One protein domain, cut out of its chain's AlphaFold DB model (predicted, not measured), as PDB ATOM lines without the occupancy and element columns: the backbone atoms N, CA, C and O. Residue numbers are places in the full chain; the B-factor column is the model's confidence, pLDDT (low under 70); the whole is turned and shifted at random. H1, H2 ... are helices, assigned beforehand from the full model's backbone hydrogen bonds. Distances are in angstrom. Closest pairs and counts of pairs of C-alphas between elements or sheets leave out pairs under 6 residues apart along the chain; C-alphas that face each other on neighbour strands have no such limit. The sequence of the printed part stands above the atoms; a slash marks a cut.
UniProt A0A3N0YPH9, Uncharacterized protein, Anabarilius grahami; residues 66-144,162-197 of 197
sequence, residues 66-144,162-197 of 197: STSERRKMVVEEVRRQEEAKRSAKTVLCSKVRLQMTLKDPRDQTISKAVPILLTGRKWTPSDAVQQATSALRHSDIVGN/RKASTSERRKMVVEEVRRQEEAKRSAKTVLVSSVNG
ATOM      1  N   SER A  66      37.874  68.284 -29.599       82.19
ATOM      2  CA  SER A  66      36.651  69.018 -29.923       82.19
ATOM      3  C   SER A  66      35.477  68.593 -29.030       82.19
ATOM      4  O   SER A  66      35.514  67.577 -28.334       82.19
ATOM      5  N   THR A  67      34.387  69.361 -29.033       76.88
ATOM      6  CA  THR A  67      33.226  69.104 -28.163       76.88
ATOM      7  C   THR A  67      32.573  67.738 -28.413       76.88
ATOM      8  O   THR A  67      32.148  67.081 -27.460       76.88
ATOM      9  N   SER A  68      32.503  67.279 -29.665       76.25
ATOM     10  CA  SER A  68      31.984  65.951 -30.024       76.25
ATOM     11  C   SER A  68      32.933  64.834 -29.576       76.25
ATOM     12  O   SER A  68      32.489  63.831 -29.015       76.25
ATOM     13  N   GLU A  69      34.240  65.036 -29.736       78.81
ATOM     14  CA  GLU A  69      35.269  64.100 -29.279       78.81
ATOM     15  C   GLU A  69      35.284  63.975 -27.756       78.81
ATOM     16  O   GLU A  69      35.299  62.860 -27.241       78.81
ATOM     17  N   ARG A  70      35.170  65.088 -27.020       77.31
ATOM     18  CA  ARG A  70      35.058  65.081 -25.553       77.31
ATOM     19  C   ARG A  70      33.860  64.262 -25.086       77.31
ATOM     20  O   ARG A  70      34.009  63.446 -24.182       77.31
ATOM     21  N   ARG A  71      32.691  64.416 -25.720       77.12
ATOM     22  CA  ARG A  71      31.500  63.603 -25.402       77.12
ATOM     23  C   ARG A  71      31.770  62.113 -25.613       77.12
ATOM     24  O   ARG A  71      31.483  61.317 -24.722       77.12
ATOM     25  N   LYS A  72      32.379  61.743 -26.743       81.94
ATOM     26  CA  LYS A  72      32.751  60.353 -27.041       81.94
ATOM     27  C   LYS A  72      33.756  59.800 -26.024       81.94
ATOM     28  O   LYS A  72      33.587  58.683 -25.550       81.94
ATOM     29  N   MET A  73      34.749  60.597 -25.629       79.62
ATOM     30  CA  MET A  73      35.735  60.219 -24.614       79.62
ATOM     31  C   MET A  73      35.104  59.986 -23.240       79.62
ATOM     32  O   MET A  73      35.445  59.003 -22.592       79.62
ATOM     33  N   VAL A  74      34.172  60.843 -22.804       81.19
ATOM     34  CA  VAL A  74      33.452  60.637 -21.535       81.19
ATOM     35  C   VAL A  74      32.661  59.333 -21.570       81.19
ATOM     36  O   VAL A  74      32.733  58.567 -20.617       81.19
ATOM     37  N   VAL A  75      31.938  59.052 -22.658       81.81
ATOM     38  CA  VAL A  75      31.143  57.818 -22.783       81.81
ATOM     39  C   VAL A  75      32.034  56.576 -22.723       81.81
ATOM     40  O   VAL A  75      31.730  55.638 -21.985       81.81
ATOM     41  N   GLU A  76      33.158  56.583 -23.442       80.88
ATOM     42  CA  GLU A  76      34.137  55.491 -23.413       80.88
ATOM     43  C   GLU A  76      34.788  55.326 -22.036       80.88
ATOM     44  O   GLU A  76      34.977  54.205 -21.570       80.88
ATOM     45  N   GLU A  77      35.100  56.422 -21.345       80.00
ATOM     46  CA  GLU A  77      35.696  56.367 -20.011       80.00
ATOM     47  C   GLU A  77      34.690  55.874 -18.961       80.00
ATOM     48  O   GLU A  77      35.030  55.025 -18.139       80.00
ATOM     49  N   VAL A  78      33.426  56.304 -19.029       79.88
ATOM     50  CA  VAL A  78      32.346  55.747 -18.196       79.88
ATOM     51  C   VAL A  78      32.197  54.249 -18.460       79.88
ATOM     52  O   VAL A  78      32.152  53.459 -17.515       79.88
ATOM     53  N   ARG A  79      32.187  53.830 -19.732       80.06
ATOM     54  CA  ARG A  79      32.135  52.413 -20.112       80.06
ATOM     55  C   ARG A  79      33.322  51.642 -19.534       80.06
ATOM     56  O   ARG A  79      33.120  50.596 -18.920       80.06
ATOM     57  N   ARG A  80      34.540  52.166 -19.674       76.44
ATOM     58  CA  ARG A  80      35.766  51.563 -19.139       76.44
ATOM     59  C   ARG A  80      35.717  51.427 -17.620       76.44
ATOM     60  O   ARG A  80      36.095  50.385 -17.090       76.44
ATOM     61  N   GLN A  81      35.256  52.454 -16.911       76.56
ATOM     62  CA  GLN A  81      35.120  52.416 -15.457       76.56
ATOM     63  C   GLN A  81      34.076  51.386 -15.019       76.56
ATOM     64  O   GLN A  81      34.313  50.642 -14.068       76.56
ATOM     65  N   GLU A  82      32.951  51.278 -15.725       71.38
ATOM     66  CA  GLU A  82      31.942  50.249 -15.458       71.38
ATOM     67  C   GLU A  82      32.454  48.835 -15.768       71.38
ATOM     68  O   GLU A  82      32.254  47.915 -14.973       71.38
ATOM     69  N   GLU A  83      33.183  48.645 -16.867       71.94
ATOM     70  CA  GLU A  83      33.848  47.378 -17.190       71.94
ATOM     71  C   GLU A  83      34.911  47.005 -16.151       71.94
ATOM     72  O   GLU A  83      34.958  45.854 -15.722       71.94
ATOM     73  N   ALA A  84      35.705  47.966 -15.670       65.56
ATOM     74  CA  ALA A  84      36.675  47.760 -14.597       65.56
ATOM     75  C   ALA A  84      35.997  47.398 -13.263       65.56
ATOM     76  O   ALA A  84      36.459  46.511 -12.545       65.56
ATOM     77  N   LYS A  85      34.859  48.027 -12.934       66.56
ATOM     78  CA  LYS A  85      34.049  47.657 -11.760       66.56
ATOM     79  C   LYS A  85      33.481  46.240 -11.899       66.56
ATOM     80  O   LYS A  85      33.483  45.482 -10.924       66.56
ATOM     81  N   ARG A  86      33.007  45.867 -13.096       60.19
ATOM     82  CA  ARG A  86      32.495  44.519 -13.403       60.19
ATOM     83  C   ARG A  86      33.602  43.467 -13.333       60.19
ATOM     84  O   ARG A  86      33.396  42.438 -12.693       60.19
ATOM     85  N   SER A  87      34.771  43.731 -13.910       59.06
ATOM     86  CA  SER A  87      35.909  42.804 -13.910       59.06
ATOM     87  C   SER A  87      36.541  42.658 -12.523       59.06
ATOM     88  O   SER A  87      36.842  41.547 -12.097       59.06
ATOM     89  N   ALA A  88      36.638  43.732 -11.735       59.69
ATOM     90  CA  ALA A  88      37.083  43.637 -10.344       59.69
ATOM     91  C   ALA A  88      36.166  42.719  -9.516       59.69
ATOM     92  O   ALA A  88      36.629  41.949  -8.673       59.69
ATOM     93  N   LYS A  89      34.855  42.755  -9.784       61.22
ATOM     94  CA  LYS A  89      33.880  41.879  -9.130       61.22
ATOM     95  C   LYS A  89      34.081  40.408  -9.496       61.22
ATOM     96  O   LYS A  89      33.967  39.554  -8.622       61.22
ATOM     97  N   THR A  90      34.379  40.101 -10.759       62.28
ATOM     98  CA  THR A  90      34.611  38.718 -11.203       62.28
ATOM     99  C   THR A  90      35.943  38.174 -10.693       62.28
ATOM    100  O   THR A  90      35.979  37.035 -10.236       62.28
ATOM    101  N   VAL A  91      37.004  38.989 -10.658       69.50
ATOM    102  CA  VAL A  91      38.333  38.587 -10.159       69.50
ATOM    103  C   VAL A  91      38.293  38.176  -8.682       69.50
ATOM    104  O   VAL A  91      38.842  37.133  -8.323       69.50
ATOM    105  N   LEU A  92      37.596  38.939  -7.829       71.75
ATOM    106  CA  LEU A  92      37.434  38.595  -6.409       71.75
ATOM    107  C   LEU A  92      36.691  37.265  -6.235       71.75
ATOM    108  O   LEU A  92      37.175  36.369  -5.545       71.75
ATOM    109  N   CYS A  93      35.551  37.104  -6.914       74.62
ATOM    110  CA  CYS A  93      34.757  35.877  -6.860       74.62
ATOM    111  C   CYS A  93      35.548  34.648  -7.329       74.62
ATOM    112  O   CYS A  93      35.468  33.590  -6.704       74.62
ATOM    113  N   SER A  94      36.321  34.783  -8.410       74.38
ATOM    114  CA  SER A  94      37.170  33.707  -8.926       74.38
ATOM    115  C   SER A  94      38.242  33.304  -7.917       74.38
ATOM    116  O   SER A  94      38.467  32.114  -7.708       74.38
ATOM    117  N   LYS A  95      38.854  34.272  -7.226       79.69
ATOM    118  CA  LYS A  95      39.906  33.995  -6.242       79.69
ATOM    119  C   LYS A  95      39.377  33.354  -4.957       79.69
ATOM    120  O   LYS A  95      39.992  32.420  -4.452       79.69
ATOM    121  N   VAL A  96      38.205  33.785  -4.483       78.00
ATOM    122  CA  VAL A  96      37.482  33.135  -3.370       78.00
ATOM    123  C   VAL A  96      37.131  31.692  -3.725       78.00
ATOM    124  O   VAL A  96      37.343  30.778  -2.930       78.00
ATOM    125  N   ARG A  97      36.619  31.468  -4.942       79.88
ATOM    126  CA  ARG A  97      36.264  30.128  -5.416       79.88
ATOM    127  C   ARG A  97      37.485  29.219  -5.500       79.88
ATOM    128  O   ARG A  97      37.411  28.089  -5.031       79.88
ATOM    129  N   LEU A  98      38.593  29.724  -6.047       80.25
ATOM    130  CA  LEU A  98      39.862  29.002  -6.109       80.25
ATOM    131  C   LEU A  98      40.326  28.597  -4.710       80.25
ATOM    132  O   LEU A  98      40.643  27.436  -4.484       80.25
ATOM    133  N   GLN A  99      40.293  29.517  -3.749       79.75
ATOM    134  CA  GLN A  99      40.718  29.200  -2.394       79.75
ATOM    135  C   GLN A  99      39.832  28.170  -1.694       79.75
ATOM    136  O   GLN A  99      40.344  27.320  -0.970       79.75
ATOM    137  N   MET A 100      38.516  28.236  -1.892       79.75
ATOM    138  CA  MET A 100      37.607  27.233  -1.338       79.75
ATOM    139  C   MET A 100      37.847  25.844  -1.940       79.75
ATOM    140  O   MET A 100      37.677  24.857  -1.236       79.75
ATOM    141  N   THR A 101      38.249  25.763  -3.214       78.38
ATOM    142  CA  THR A 101      38.665  24.499  -3.841       78.38
ATOM    143  C   THR A 101      39.997  24.006  -3.269       78.38
ATOM    144  O   THR A 101      40.109  22.837  -2.937       78.38
ATOM    145  N   LEU A 102      40.982  24.892  -3.076       72.62
ATOM    146  CA  LEU A 102      42.289  24.526  -2.503       72.62
ATOM    147  C   LEU A 102      42.205  24.068  -1.035       72.62
ATOM    148  O   LEU A 102      43.051  23.308  -0.581       72.62
ATOM    149  N   LYS A 103      41.196  24.536  -0.291       70.00
ATOM    150  CA  LYS A 103      40.926  24.143   1.102       70.00
ATOM    151  C   LYS A 103      39.922  22.987   1.230       70.00
ATOM    152  O   LYS A 103      39.477  22.714   2.345       70.00
ATOM    153  N   ASP A 104      39.512  22.346   0.131       67.50
ATOM    154  CA  ASP A 104      38.565  21.227   0.188       67.50
ATOM    155  C   ASP A 104      39.253  20.015   0.857       67.50
ATOM    156  O   ASP A 104      40.287  19.553   0.375       67.50
ATOM    157  N   PRO A 105      38.728  19.491   1.983       58.94
ATOM    158  CA  PRO A 105      39.388  18.431   2.751       58.94
ATOM    159  C   PRO A 105      39.486  17.087   2.016       58.94
ATOM    160  O   PRO A 105      40.193  16.198   2.488       58.94
ATOM    161  N   ARG A 106      38.787  16.921   0.884       60.84
ATOM    162  CA  ARG A 106      38.871  15.709   0.053       60.84
ATOM    163  C   ARG A 106      40.215  15.587  -0.666       60.84
ATOM    164  O   ARG A 106      40.678  14.471  -0.865       60.84
ATOM    165  N   ASP A 107      40.875  16.710  -0.947       57.81
ATOM    166  CA  ASP A 107      42.139  16.749  -1.683       57.81
ATOM    167  C   ASP A 107      43.301  17.079  -0.732       57.81
ATOM    168  O   ASP A 107      43.896  18.160  -0.761       57.81
ATOM    169  N   GLN A 108      43.626  16.134   0.160       56.72
ATOM    170  CA  GLN A 108      44.680  16.305   1.177       56.72
ATOM    171  C   GLN A 108      46.067  16.598   0.580       56.72
ATOM    172  O   GLN A 108      46.888  17.246   1.229       56.72
ATOM    173  N   THR A 109      46.331  16.146  -0.645       56.97
ATOM    174  CA  THR A 109      47.575  16.407  -1.383       56.97
ATOM    175  C   THR A 109      47.692  17.869  -1.811       56.97
ATOM    176  O   THR A 109      48.756  18.466  -1.671       56.97
ATOM    177  N   ILE A 110      46.589  18.479  -2.250       55.12
ATOM    178  CA  ILE A 110      46.538  19.887  -2.663       55.12
ATOM    179  C   ILE A 110      46.509  20.802  -1.434       55.12
ATOM    180  O   ILE A 110      47.212  21.808  -1.416       55.12
ATOM    181  N   SER A 111      45.773  20.420  -0.382       53.88
ATOM    182  CA  SER A 111      45.647  21.180   0.875       53.88
ATOM    183  C   SER A 111      46.986  21.372   1.612       53.88
ATOM    184  O   SER A 111      47.226  22.419   2.214       53.88
ATOM    185  N   LYS A 112      47.903  20.399   1.518       56.56
ATOM    186  CA  LYS A 112      49.252  20.487   2.111       56.56
ATOM    187  C   LYS A 112      50.232  21.329   1.283       56.56
ATOM    188  O   LYS A 112      51.201  21.833   1.835       56.56
ATOM    189  N   ALA A 113      49.968  21.501  -0.013       56.47
ATOM    190  CA  ALA A 113      50.832  22.209  -0.959       56.47
ATOM    191  C   ALA A 113      50.281  23.588  -1.379       56.47
ATOM    192  O   ALA A 113      50.761  24.165  -2.353       56.47
ATOM    193  N   VAL A 114      49.258  24.113  -0.683       56.81
ATOM    194  CA  VAL A 114      48.540  25.333  -1.086       56.81
ATOM    195  C   VAL A 114      49.499  26.527  -1.150       56.81
ATOM    196  O   VAL A 114      49.948  27.004  -0.105       56.81
ATOM    197  N   PRO A 115      49.757  27.091  -2.344       59.69
ATOM    198  CA  PRO A 115      50.470  28.349  -2.445       59.69
ATOM    199  C   PRO A 115      49.607  29.443  -1.816       59.69
ATOM    200  O   PRO A 115      48.403  29.540  -2.087       59.69
ATOM    201  N   ILE A 116      50.210  30.299  -0.990       60.84
ATOM    202  CA  ILE A 116      49.522  31.481  -0.471       60.84
ATOM    203  C   ILE A 116      49.094  32.320  -1.677       60.84
ATOM    204  O   ILE A 116      49.926  32.797  -2.447       60.84
ATOM    205  N   LEU A 117      47.781  32.489  -1.859       62.19
ATOM    206  CA  LEU A 117      47.226  33.298  -2.939       62.19
ATOM    207  C   LEU A 117      47.540  34.778  -2.684       62.19
ATOM    208  O   LEU A 117      46.695  35.526  -2.186       62.19
ATOM    209  N   LEU A 118      48.746  35.206  -3.069       56.44
ATOM    210  CA  LEU A 118      49.190  36.589  -2.967       56.44
ATOM    211  C   LEU A 118      48.192  37.483  -3.695       56.44
ATOM    212  O   LEU A 118      47.925  37.374  -4.894       56.44
ATOM    213  N   THR A 119      47.549  38.323  -2.913       58.91
ATOM    214  CA  THR A 119      46.625  39.371  -3.329       58.91
ATOM    215  C   THR A 119      47.216  40.678  -2.849       58.91
ATOM    216  O   THR A 119      48.020  40.685  -1.922       58.91
ATOM    217  N   GLY A 120      46.872  41.785  -3.508       57.56
ATOM    218  CA  GLY A 120      47.401  43.090  -3.122       57.56
ATOM    219  C   GLY A 120      47.192  43.392  -1.631       57.56
ATOM    220  O   GLY A 120      46.285  42.863  -0.996       57.56
ATOM    221  N   ARG A 121      47.999  44.317  -1.103       59.06
ATOM    222  CA  ARG A 121      48.171  44.668   0.325       59.06
ATOM    223  C   ARG A 121      46.896  44.902   1.162       59.06
ATOM    224  O   ARG A 121      46.992  44.991   2.377       59.06
ATOM    225  N   LYS A 122      45.719  45.066   0.549       64.56
ATOM    226  CA  LYS A 122      44.476  45.487   1.227       64.56
ATOM    227  C   LYS A 122      43.389  44.415   1.318       64.56
ATOM    228  O   LYS A 122      42.380  44.665   1.970       64.56
ATOM    229  N   TRP A 123      43.528  43.275   0.642       71.88
ATOM    230  CA  TRP A 123      42.468  42.266   0.635       71.88
ATOM    231  C   TRP A 123      43.040  40.866   0.480       71.88
ATOM    232  O   TRP A 123      43.572  40.557  -0.580       71.88
ATOM    233  N   THR A 124      42.869  40.027   1.502       79.38
ATOM    234  CA  THR A 124      43.343  38.641   1.508       79.38
ATOM    235  C   THR A 124      42.164  37.675   1.333       79.38
ATOM    236  O   THR A 124      41.221  37.711   2.128       79.38
ATOM    237  N   PRO A 125      42.198  36.770   0.337       75.69
ATOM    238  CA  PRO A 125      41.175  35.763   0.121       75.69
ATOM    239  C   PRO A 125      40.912  34.913   1.369       75.69
ATOM    240  O   PRO A 125      39.753  34.623   1.657       75.69
ATOM    241  N   SER A 126      41.959  34.530   2.121       78.69
ATOM    242  CA  SER A 126      41.828  33.661   3.306       78.69
ATOM    243  C   SER A 126      40.915  34.259   4.346       78.69
ATOM    244  O   SER A 126      40.017  33.576   4.839       78.69
ATOM    245  N   ASP A 127      41.138  35.533   4.620       81.19
ATOM    246  CA  ASP A 127      40.473  36.264   5.680       81.19
ATOM    247  C   ASP A 127      39.035  36.539   5.246       81.19
ATOM    248  O   ASP A 127      38.103  36.339   6.020       81.19
ATOM    249  N   ALA A 128      38.831  36.881   3.966       82.06
ATOM    250  CA  ALA A 128      37.504  37.039   3.383       82.06
ATOM    251  C   ALA A 128      36.688  35.733   3.435       82.06
ATOM    252  O   ALA A 128      35.519  35.747   3.814       82.06
ATOM    253  N   VAL A 129      37.300  34.591   3.103       84.00
ATOM    254  CA  VAL A 129      36.656  33.273   3.199       84.00
ATOM    255  C   VAL A 129      36.319  32.930   4.650       84.00
ATOM    256  O   VAL A 129      35.215  32.450   4.902       84.00
ATOM    257  N   GLN A 130      37.226  33.178   5.599       84.94
ATOM    258  CA  GLN A 130      37.000  32.927   7.029       84.94
ATOM    259  C   GLN A 130      35.881  33.803   7.602       84.94
ATOM    260  O   GLN A 130      34.977  33.290   8.261       84.94
ATOM    261  N   GLN A 131      35.884  35.103   7.301       85.19
ATOM    262  CA  GLN A 131      34.823  36.025   7.714       85.19
ATOM    263  C   GLN A 131      33.466  35.612   7.131       85.19
ATOM    264  O   GLN A 131      32.471  35.559   7.853       85.19
ATOM    265  N   ALA A 132      33.420  35.252   5.845       85.00
ATOM    266  CA  ALA A 132      32.198  34.779   5.201       85.00
ATOM    267  C   ALA A 132      31.703  33.446   5.781       85.00
ATOM    268  O   ALA A 132      30.514  33.302   6.057       85.00
ATOM    269  N   THR A 133      32.591  32.478   6.029       85.38
ATOM    270  CA  THR A 133      32.197  31.207   6.663       85.38
ATOM    271  C   THR A 133      31.714  31.400   8.093       85.38
ATOM    272  O   THR A 133      30.733  30.768   8.479       85.38
ATOM    273  N   SER A 134      32.346  32.283   8.868       85.12
ATOM    274  CA  SER A 134      31.881  32.637  10.212       85.12
ATOM    275  C   SER A 134      30.490  33.273  10.174       85.12
ATOM    276  O   SER A 134      29.610  32.863  10.925       85.12
ATOM    277  N   ALA A 135      30.246  34.206   9.249       84.19
ATOM    278  CA  ALA A 135      28.936  34.836   9.076       84.19
ATOM    279  C   ALA A 135      27.842  33.831   8.672       84.19
ATOM    280  O   ALA A 135      26.721  33.894   9.183       84.19
ATOM    281  N   LEU A 136      28.161  32.874   7.795       84.50
ATOM    282  CA  LEU A 136      27.236  31.807   7.401       84.50
ATOM    283  C   LEU A 136      26.944  30.852   8.570       84.50
ATOM    284  O   LEU A 136      25.787  30.537   8.819       84.50
ATOM    285  N   ARG A 137      27.961  30.463   9.349       84.19
ATOM    286  CA  ARG A 137      27.780  29.652  10.570       84.19
ATOM    287  C   ARG A 137      26.961  30.375  11.635       84.19
ATOM    288  O   ARG A 137      26.140  29.753  12.293       84.19
ATOM    289  N   HIS A 138      27.176  31.675  11.794       84.06
ATOM    290  CA  HIS A 138      26.382  32.502  12.694       84.06
ATOM    291  C   HIS A 138      24.922  32.591  12.225       84.06
ATOM    292  O   HIS A 138      24.008  32.499  13.037       84.06
ATOM    293  N   SER A 139      24.693  32.684  10.912       81.12
ATOM    294  CA  SER A 139      23.342  32.677  10.327       81.12
ATOM    295  C   SER A 139      22.625  31.335  10.512       81.12
ATOM    296  O   SER A 139      21.409  31.314  10.641       81.12
ATOM    297  N   ASP A 140      23.352  30.217  10.586       79.94
ATOM    298  CA  ASP A 140      22.757  28.919  10.934       79.94
ATOM    299  C   ASP A 140      22.251  28.868  12.386       79.94
ATOM    300  O   ASP A 140      21.327  28.113  12.673       79.94
ATOM    301  N   ILE A 141      22.866  29.633  13.297       78.25
ATOM    302  CA  ILE A 141      22.504  29.673  14.724       78.25
ATOM    303  C   ILE A 141      21.361  30.662  14.953       78.25
ATOM    304  O   ILE A 141      20.360  30.323  15.573       78.25
ATOM    305  N   VAL A 142      21.512  31.886  14.443       76.12
ATOM    306  CA  VAL A 142      20.543  32.978  14.630       76.12
ATOM    307  C   VAL A 142      19.331  32.833  13.702       76.12
ATOM    308  O   VAL A 142      18.293  33.453  13.916       76.12
ATOM    309  N   GLY A 143      19.440  31.987  12.678       68.81
ATOM    310  CA  GLY A 143      18.460  31.873  11.609       68.81
ATOM    311  C   GLY A 143      18.679  32.917  10.512       68.81
ATOM    312  O   GLY A 143      19.488  33.845  10.617       68.81
ATOM    313  N   ASN A 144      17.951  32.758   9.404       64.44
ATOM    314  CA  ASN A 144      18.035  33.698   8.291       64.44
ATOM    315  C   ASN A 144      17.539  35.081   8.730       64.44
ATOM    316  O   ASN A 144      16.355  35.258   9.014       64.44
ATOM    317  N   ARG A 162      25.283  24.224   7.293       79.69
ATOM    318  CA  ARG A 162      25.451  22.833   7.741       79.69
ATOM    319  C   ARG A 162      24.948  21.793   6.735       79.69
ATOM    320  O   ARG A 162      25.651  20.808   6.522       79.69
ATOM    321  N   LYS A 163      23.789  22.014   6.109       81.44
ATOM    322  CA  LYS A 163      23.127  21.053   5.201       81.44
ATOM    323  C   LYS A 163      23.582  21.168   3.743       81.44
ATOM    324  O   LYS A 163      23.314  20.271   2.954       81.44
ATOM    325  N   ALA A 164      24.270  22.248   3.391       81.56
ATOM    326  CA  ALA A 164      24.742  22.478   2.036       81.56
ATOM    327  C   ALA A 164      25.882  21.527   1.630       81.56
ATOM    328  O   ALA A 164      26.816  21.271   2.400       81.56
ATOM    329  N   SER A 165      25.841  21.084   0.376       83.31
ATOM    330  CA  SER A 165      26.926  20.363  -0.294       83.31
ATOM    331  C   SER A 165      28.183  21.233  -0.451       83.31
ATOM    332  O   SER A 165      28.153  22.455  -0.305       83.31
ATOM    333  N   THR A 166      29.329  20.631  -0.782       78.50
ATOM    334  CA  THR A 166      30.590  21.377  -0.973       78.50
ATOM    335  C   THR A 166      30.506  22.411  -2.100       78.50
ATOM    336  O   THR A 166      31.070  23.500  -1.974       78.50
ATOM    337  N   SER A 167      29.776  22.122  -3.180       78.75
ATOM    338  CA  SER A 167      29.563  23.059  -4.289       78.75
ATOM    339  C   SER A 167      28.638  24.218  -3.891       78.75
ATOM    340  O   SER A 167      28.903  25.371  -4.237       78.75
ATOM    341  N   GLU A 168      27.601  23.945  -3.099       82.06
ATOM    342  CA  GLU A 168      26.711  24.966  -2.543       82.06
ATOM    343  C   GLU A 168      27.436  25.840  -1.522       82.06
ATOM    344  O   GLU A 168      27.347  27.063  -1.600       82.06
ATOM    345  N   ARG A 169      28.248  25.255  -0.634       82.94
ATOM    346  CA  ARG A 169      29.109  25.995   0.302       82.94
ATOM    347  C   ARG A 169      30.041  26.961  -0.420       82.94
ATOM    348  O   ARG A 169      30.169  28.112  -0.005       82.94
ATOM    349  N   ARG A 170      30.634  26.542  -1.543       83.31
ATOM    350  CA  ARG A 170      31.437  27.425  -2.405       83.31
ATOM    351  C   ARG A 170      30.618  28.595  -2.949       83.31
ATOM    352  O   ARG A 170      31.079  29.732  -2.886       83.31
ATOM    353  N   LYS A 171      29.414  28.335  -3.472       82.88
ATOM    354  CA  LYS A 171      28.520  29.387  -3.989       82.88
ATOM    355  C   LYS A 171      28.122  30.373  -2.886       82.88
ATOM    356  O   LYS A 171      28.281  31.574  -3.079       82.88
ATOM    357  N   MET A 172      27.709  29.873  -1.723       84.25
ATOM    358  CA  MET A 172      27.302  30.698  -0.583       84.25
ATOM    359  C   MET A 172      28.435  31.581  -0.059       84.25
ATOM    360  O   MET A 172      28.211  32.758   0.192       84.25
ATOM    361  N   VAL A 173      29.664  31.061   0.051       85.06
ATOM    362  CA  VAL A 173      30.822  31.872   0.477       85.06
ATOM    363  C   VAL A 173      31.125  32.975  -0.533       85.06
ATOM    364  O   VAL A 173      31.363  34.111  -0.137       85.06
ATOM    365  N   VAL A 174      31.085  32.681  -1.837       85.00
ATOM    366  CA  VAL A 174      31.308  33.700  -2.878       85.00
ATOM    367  C   VAL A 174      30.238  34.795  -2.826       85.00
ATOM    368  O   VAL A 174      30.565  35.978  -2.941       85.00
ATOM    369  N   GLU A 175      28.969  34.423  -2.640       83.00
ATOM    370  CA  GLU A 175      27.877  35.388  -2.482       83.00
ATOM    371  C   GLU A 175      28.012  36.220  -1.206       83.00
ATOM    372  O   GLU A 175      27.810  37.434  -1.243       83.00
ATOM    373  N   GLU A 176      28.405  35.599  -0.096       84.19
ATOM    374  CA  GLU A 176      28.567  36.282   1.184       84.19
ATOM    375  C   GLU A 176      29.749  37.260   1.164       84.19
ATOM    376  O   GLU A 176      29.593  38.411   1.570       84.19
ATOM    377  N   VAL A 177      30.897  36.876   0.594       83.62
ATOM    378  CA  VAL A 177      32.027  37.804   0.390       83.62
ATOM    379  C   VAL A 177      31.596  38.991  -0.472       83.62
ATOM    380  O   VAL A 177      31.907  40.141  -0.160       83.62
ATOM    381  N   ARG A 178      30.831  38.740  -1.540       82.94
ATOM    382  CA  ARG A 178      30.287  39.803  -2.392       82.94
ATOM    383  C   ARG A 178      29.358  40.732  -1.606       82.94
ATOM    384  O   ARG A 178      29.468  41.946  -1.764       82.94
ATOM    385  N   ARG A 179      28.484  40.186  -0.755       81.06
ATOM    386  CA  ARG A 179      27.593  40.962   0.121       81.06
ATOM    387  C   ARG A 179      28.389  41.847   1.081       81.06
ATOM    388  O   ARG A 179      28.095  43.035   1.185       81.06
ATOM    389  N   GLN A 180      29.410  41.299   1.738       81.81
ATOM    390  CA  GLN A 180      30.249  42.036   2.687       81.81
ATOM    391  C   GLN A 180      31.033  43.165   2.007       81.81
ATOM    392  O   GLN A 180      31.084  44.279   2.527       81.81
ATOM    393  N   GLU A 181      31.591  42.928   0.819       79.69
ATOM    394  CA  GLU A 181      32.287  43.972   0.059       79.69
ATOM    395  C   GLU A 181      31.329  45.060  -0.452       79.69
ATOM    396  O   GLU A 181      31.661  46.248  -0.422       79.69
ATOM    397  N   GLU A 182      30.113  44.698  -0.871       73.88
ATOM    398  CA  GLU A 182      29.073  45.674  -1.222       73.88
ATOM    399  C   GLU A 182      28.619  46.501  -0.005       73.88
ATOM    400  O   GLU A 182      28.431  47.716  -0.131       73.88
ATOM    401  N   ALA A 183      28.507  45.890   1.178       75.44
ATOM    402  CA  ALA A 183      28.185  46.583   2.425       75.44
ATOM    403  C   ALA A 183      29.299  47.558   2.840       75.44
ATOM    404  O   ALA A 183      29.016  48.726   3.104       75.44
ATOM    405  N   LYS A 184      30.573  47.135   2.795       77.94
ATOM    406  CA  LYS A 184      31.734  48.008   3.061       77.94
ATOM    407  C   LYS A 184      31.787  49.206   2.114       77.94
ATOM    408  O   LYS A 184      32.134  50.305   2.536       77.94
ATOM    409  N   ARG A 185      31.456  49.016   0.831       70.94
ATOM    410  CA  ARG A 185      31.363  50.127  -0.134       70.94
ATOM    411  C   ARG A 185      30.219  51.073   0.207       70.94
ATOM    412  O   ARG A 185      30.434  52.276   0.230       70.94
ATOM    413  N   SER A 186      29.043  50.528   0.511       62.16
ATOM    414  CA  SER A 186      27.858  51.326   0.843       62.16
ATOM    415  C   SER A 186      28.076  52.157   2.112       62.16
ATOM    416  O   SER A 186      27.767  53.342   2.118       62.16
ATOM    417  N   ALA A 187      28.692  51.580   3.150       64.69
ATOM    418  CA  ALA A 187      29.031  52.294   4.382       64.69
ATOM    419  C   ALA A 187      29.994  53.467   4.132       64.69
ATOM    420  O   ALA A 187      29.795  54.555   4.665       64.69
ATOM    421  N   LYS A 188      31.000  53.281   3.265       64.25
ATOM    422  CA  LYS A 188      31.906  54.369   2.863       64.25
ATOM    423  C   LYS A 188      31.167  55.489   2.134       64.25
ATOM    424  O   LYS A 188      31.436  56.650   2.407       64.25
ATOM    425  N   THR A 189      30.234  55.161   1.241       54.62
ATOM    426  CA  THR A 189      29.423  56.170   0.544       54.62
ATOM    427  C   THR A 189      28.549  56.967   1.515       54.62
ATOM    428  O   THR A 189      28.520  58.186   1.414       54.62
ATOM    429  N   VAL A 190      27.907  56.305   2.487       57.59
ATOM    430  CA  VAL A 190      27.061  56.970   3.499       57.59
ATOM    431  C   VAL A 190      27.879  57.904   4.400       57.59
ATOM    432  O   VAL A 190      27.451  59.023   4.678       57.59
ATOM    433  N   LEU A 191      29.083  57.487   4.804       53.16
ATOM    434  CA  LEU A 191      29.996  58.332   5.579       53.16
ATOM    435  C   LEU A 191      30.421  59.578   4.795       53.16
ATOM    436  O   LEU A 191      30.369  60.680   5.325       53.16
ATOM    437  N   VAL A 192      30.775  59.432   3.517       53.28
ATOM    438  CA  VAL A 192      31.174  60.576   2.678       53.28
ATOM    439  C   VAL A 192      30.004  61.541   2.428       53.28
ATOM    440  O   VAL A 192      30.229  62.744   2.331       53.28
ATOM    441  N   SER A 193      28.757  61.061   2.370       47.12
ATOM    442  CA  SER A 193      27.584  61.945   2.274       47.12
ATOM    443  C   SER A 193      27.240  62.659   3.585       47.12
ATOM    444  O   SER A 193      26.695  63.751   3.539       47.12
ATOM    445  N   SER A 194      27.567  62.070   4.741       43.78
ATOM    446  CA  SER A 194      27.265  62.645   6.062       43.78
ATOM    447  C   SER A 194      28.276  63.691   6.536       43.78
ATOM    448  O   SER A 194      27.963  64.447   7.443       43.78
ATOM    449  N   VAL A 195      29.484  63.715   5.964       47.53
ATOM    450  CA  VAL A 195      30.538  64.696   6.296       47.53
ATOM    451  C   VAL A 195      30.417  65.974   5.446       47.53
ATOM    452  O   VAL A 195      31.071  66.967   5.733       47.53
ATOM    453  N   ASN A 196      29.577  65.963   4.408       42.00
ATOM    454  CA  ASN A 196      29.339  67.108   3.518       42.00
ATOM    455  C   ASN A 196      27.974  67.792   3.752       42.00
ATOM    456  O   ASN A 196      27.498  68.500   2.864       42.00
ATOM    457  N   GLY A 197      27.331  67.544   4.895       38.47
ATOM    458  CA  GLY A 197      26.132  68.254   5.356       38.47
ATOM    459  C   GLY A 197      26.451  69.037   6.614       38.47
ATOM    460  O   GLY A 197      25.914  70.155   6.738       38.47
TER     461      GLY A 197
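AT A GLANCE: This is residues 66 to 144 and 162 to 197 of the 197 residues of an uncharacterized protein of Anabarilius grahami (UniProt A0A3N0YPH9). Two long helices, H1 and H4, meet as a V, the last part of H1 packing on the first part of H4, and H3 crosses at the joint, where it packs on both. From this joint two free arms stick out, residues 66 to 88, most of them in H1, and residues 182 to 197 at the end of the chain; the short H2 sits near the last residues of H1, and a long link folds back from it to H3. The printed part has 115 residues with four named helices, in the order H1, H2, H3, H4, and no named strand; its class is all helix. The whole is loose, with a radius of gyration of the C-alphas of 18.9 A, and elongated, spanning 62 by 36 by 25 A.

IN THESE COORDINATES: Find C-alpha 67 at (33.226, 69.104, -28.163); from there H1 runs through residues 67 to 102, 52.2 A from first to last C-alpha. Next come H2, residues 108 to 112, 6.3 A long, and H3, residues 125 to 142, 25.4 A long, which begins with C-alpha 125 at (41.175, 35.763, 0.121). After the cut, look for H4 in residues 166 to 194; it is 42.0 A long and ends with C-alpha 194 at (27.265, 62.645, 6.062).

HOW THE PARTS SIT: Begin with H1, which touches H4 with residues 89 to 101 alone, meeting residues 170 to 178 of H4. Their closest C-alphas, those of Cys 93 and Val 174, are 5.7 A apart, and the two helices run opposite ways at a steep tilt of 43 degrees. H1 and H2 are close but not clearly touching, with the C-alphas of Leu 102 and Ser 111 closest at 5.8 A. H1 also touches H3, through residues 95 to 100 of H1 and 125 to 129 of H3; the C-alphas of Val 96 and Pro 125 are closest at 5.7 A, and the lines are only just about perpendicular, at 71 degrees. H3 touches H4 with residues 128 to 136, about perpendicular at 83 degrees; the closest C-alphas are those of Ala 132 and Glu 176, 5.6 A apart. H2 is apart from H3 and from H4. In H1, H2, H3 and H4 every O i to N i+4 pair is within hydrogen-bond range.

THE WHOLE: The two C-alphas farthest apart are those of Ser 66 and Gln 108, at 61.7 A. Without the stretches that stand free, the body has 76 residues and spans 35 by 30 by 18 A. The link from H1 to H2 is tight, and the one from H2 to H3, residues 113 to 124, is long. Residues 145 to 161 are not printed, and C-alphas 144 and 162 are 13.2 A apart across this cut. The mean pLDDT of the printed part is 72.1; look for values under 70 in residues 84 to 91, 104 to 122, 143 to 144 and 186 to 197.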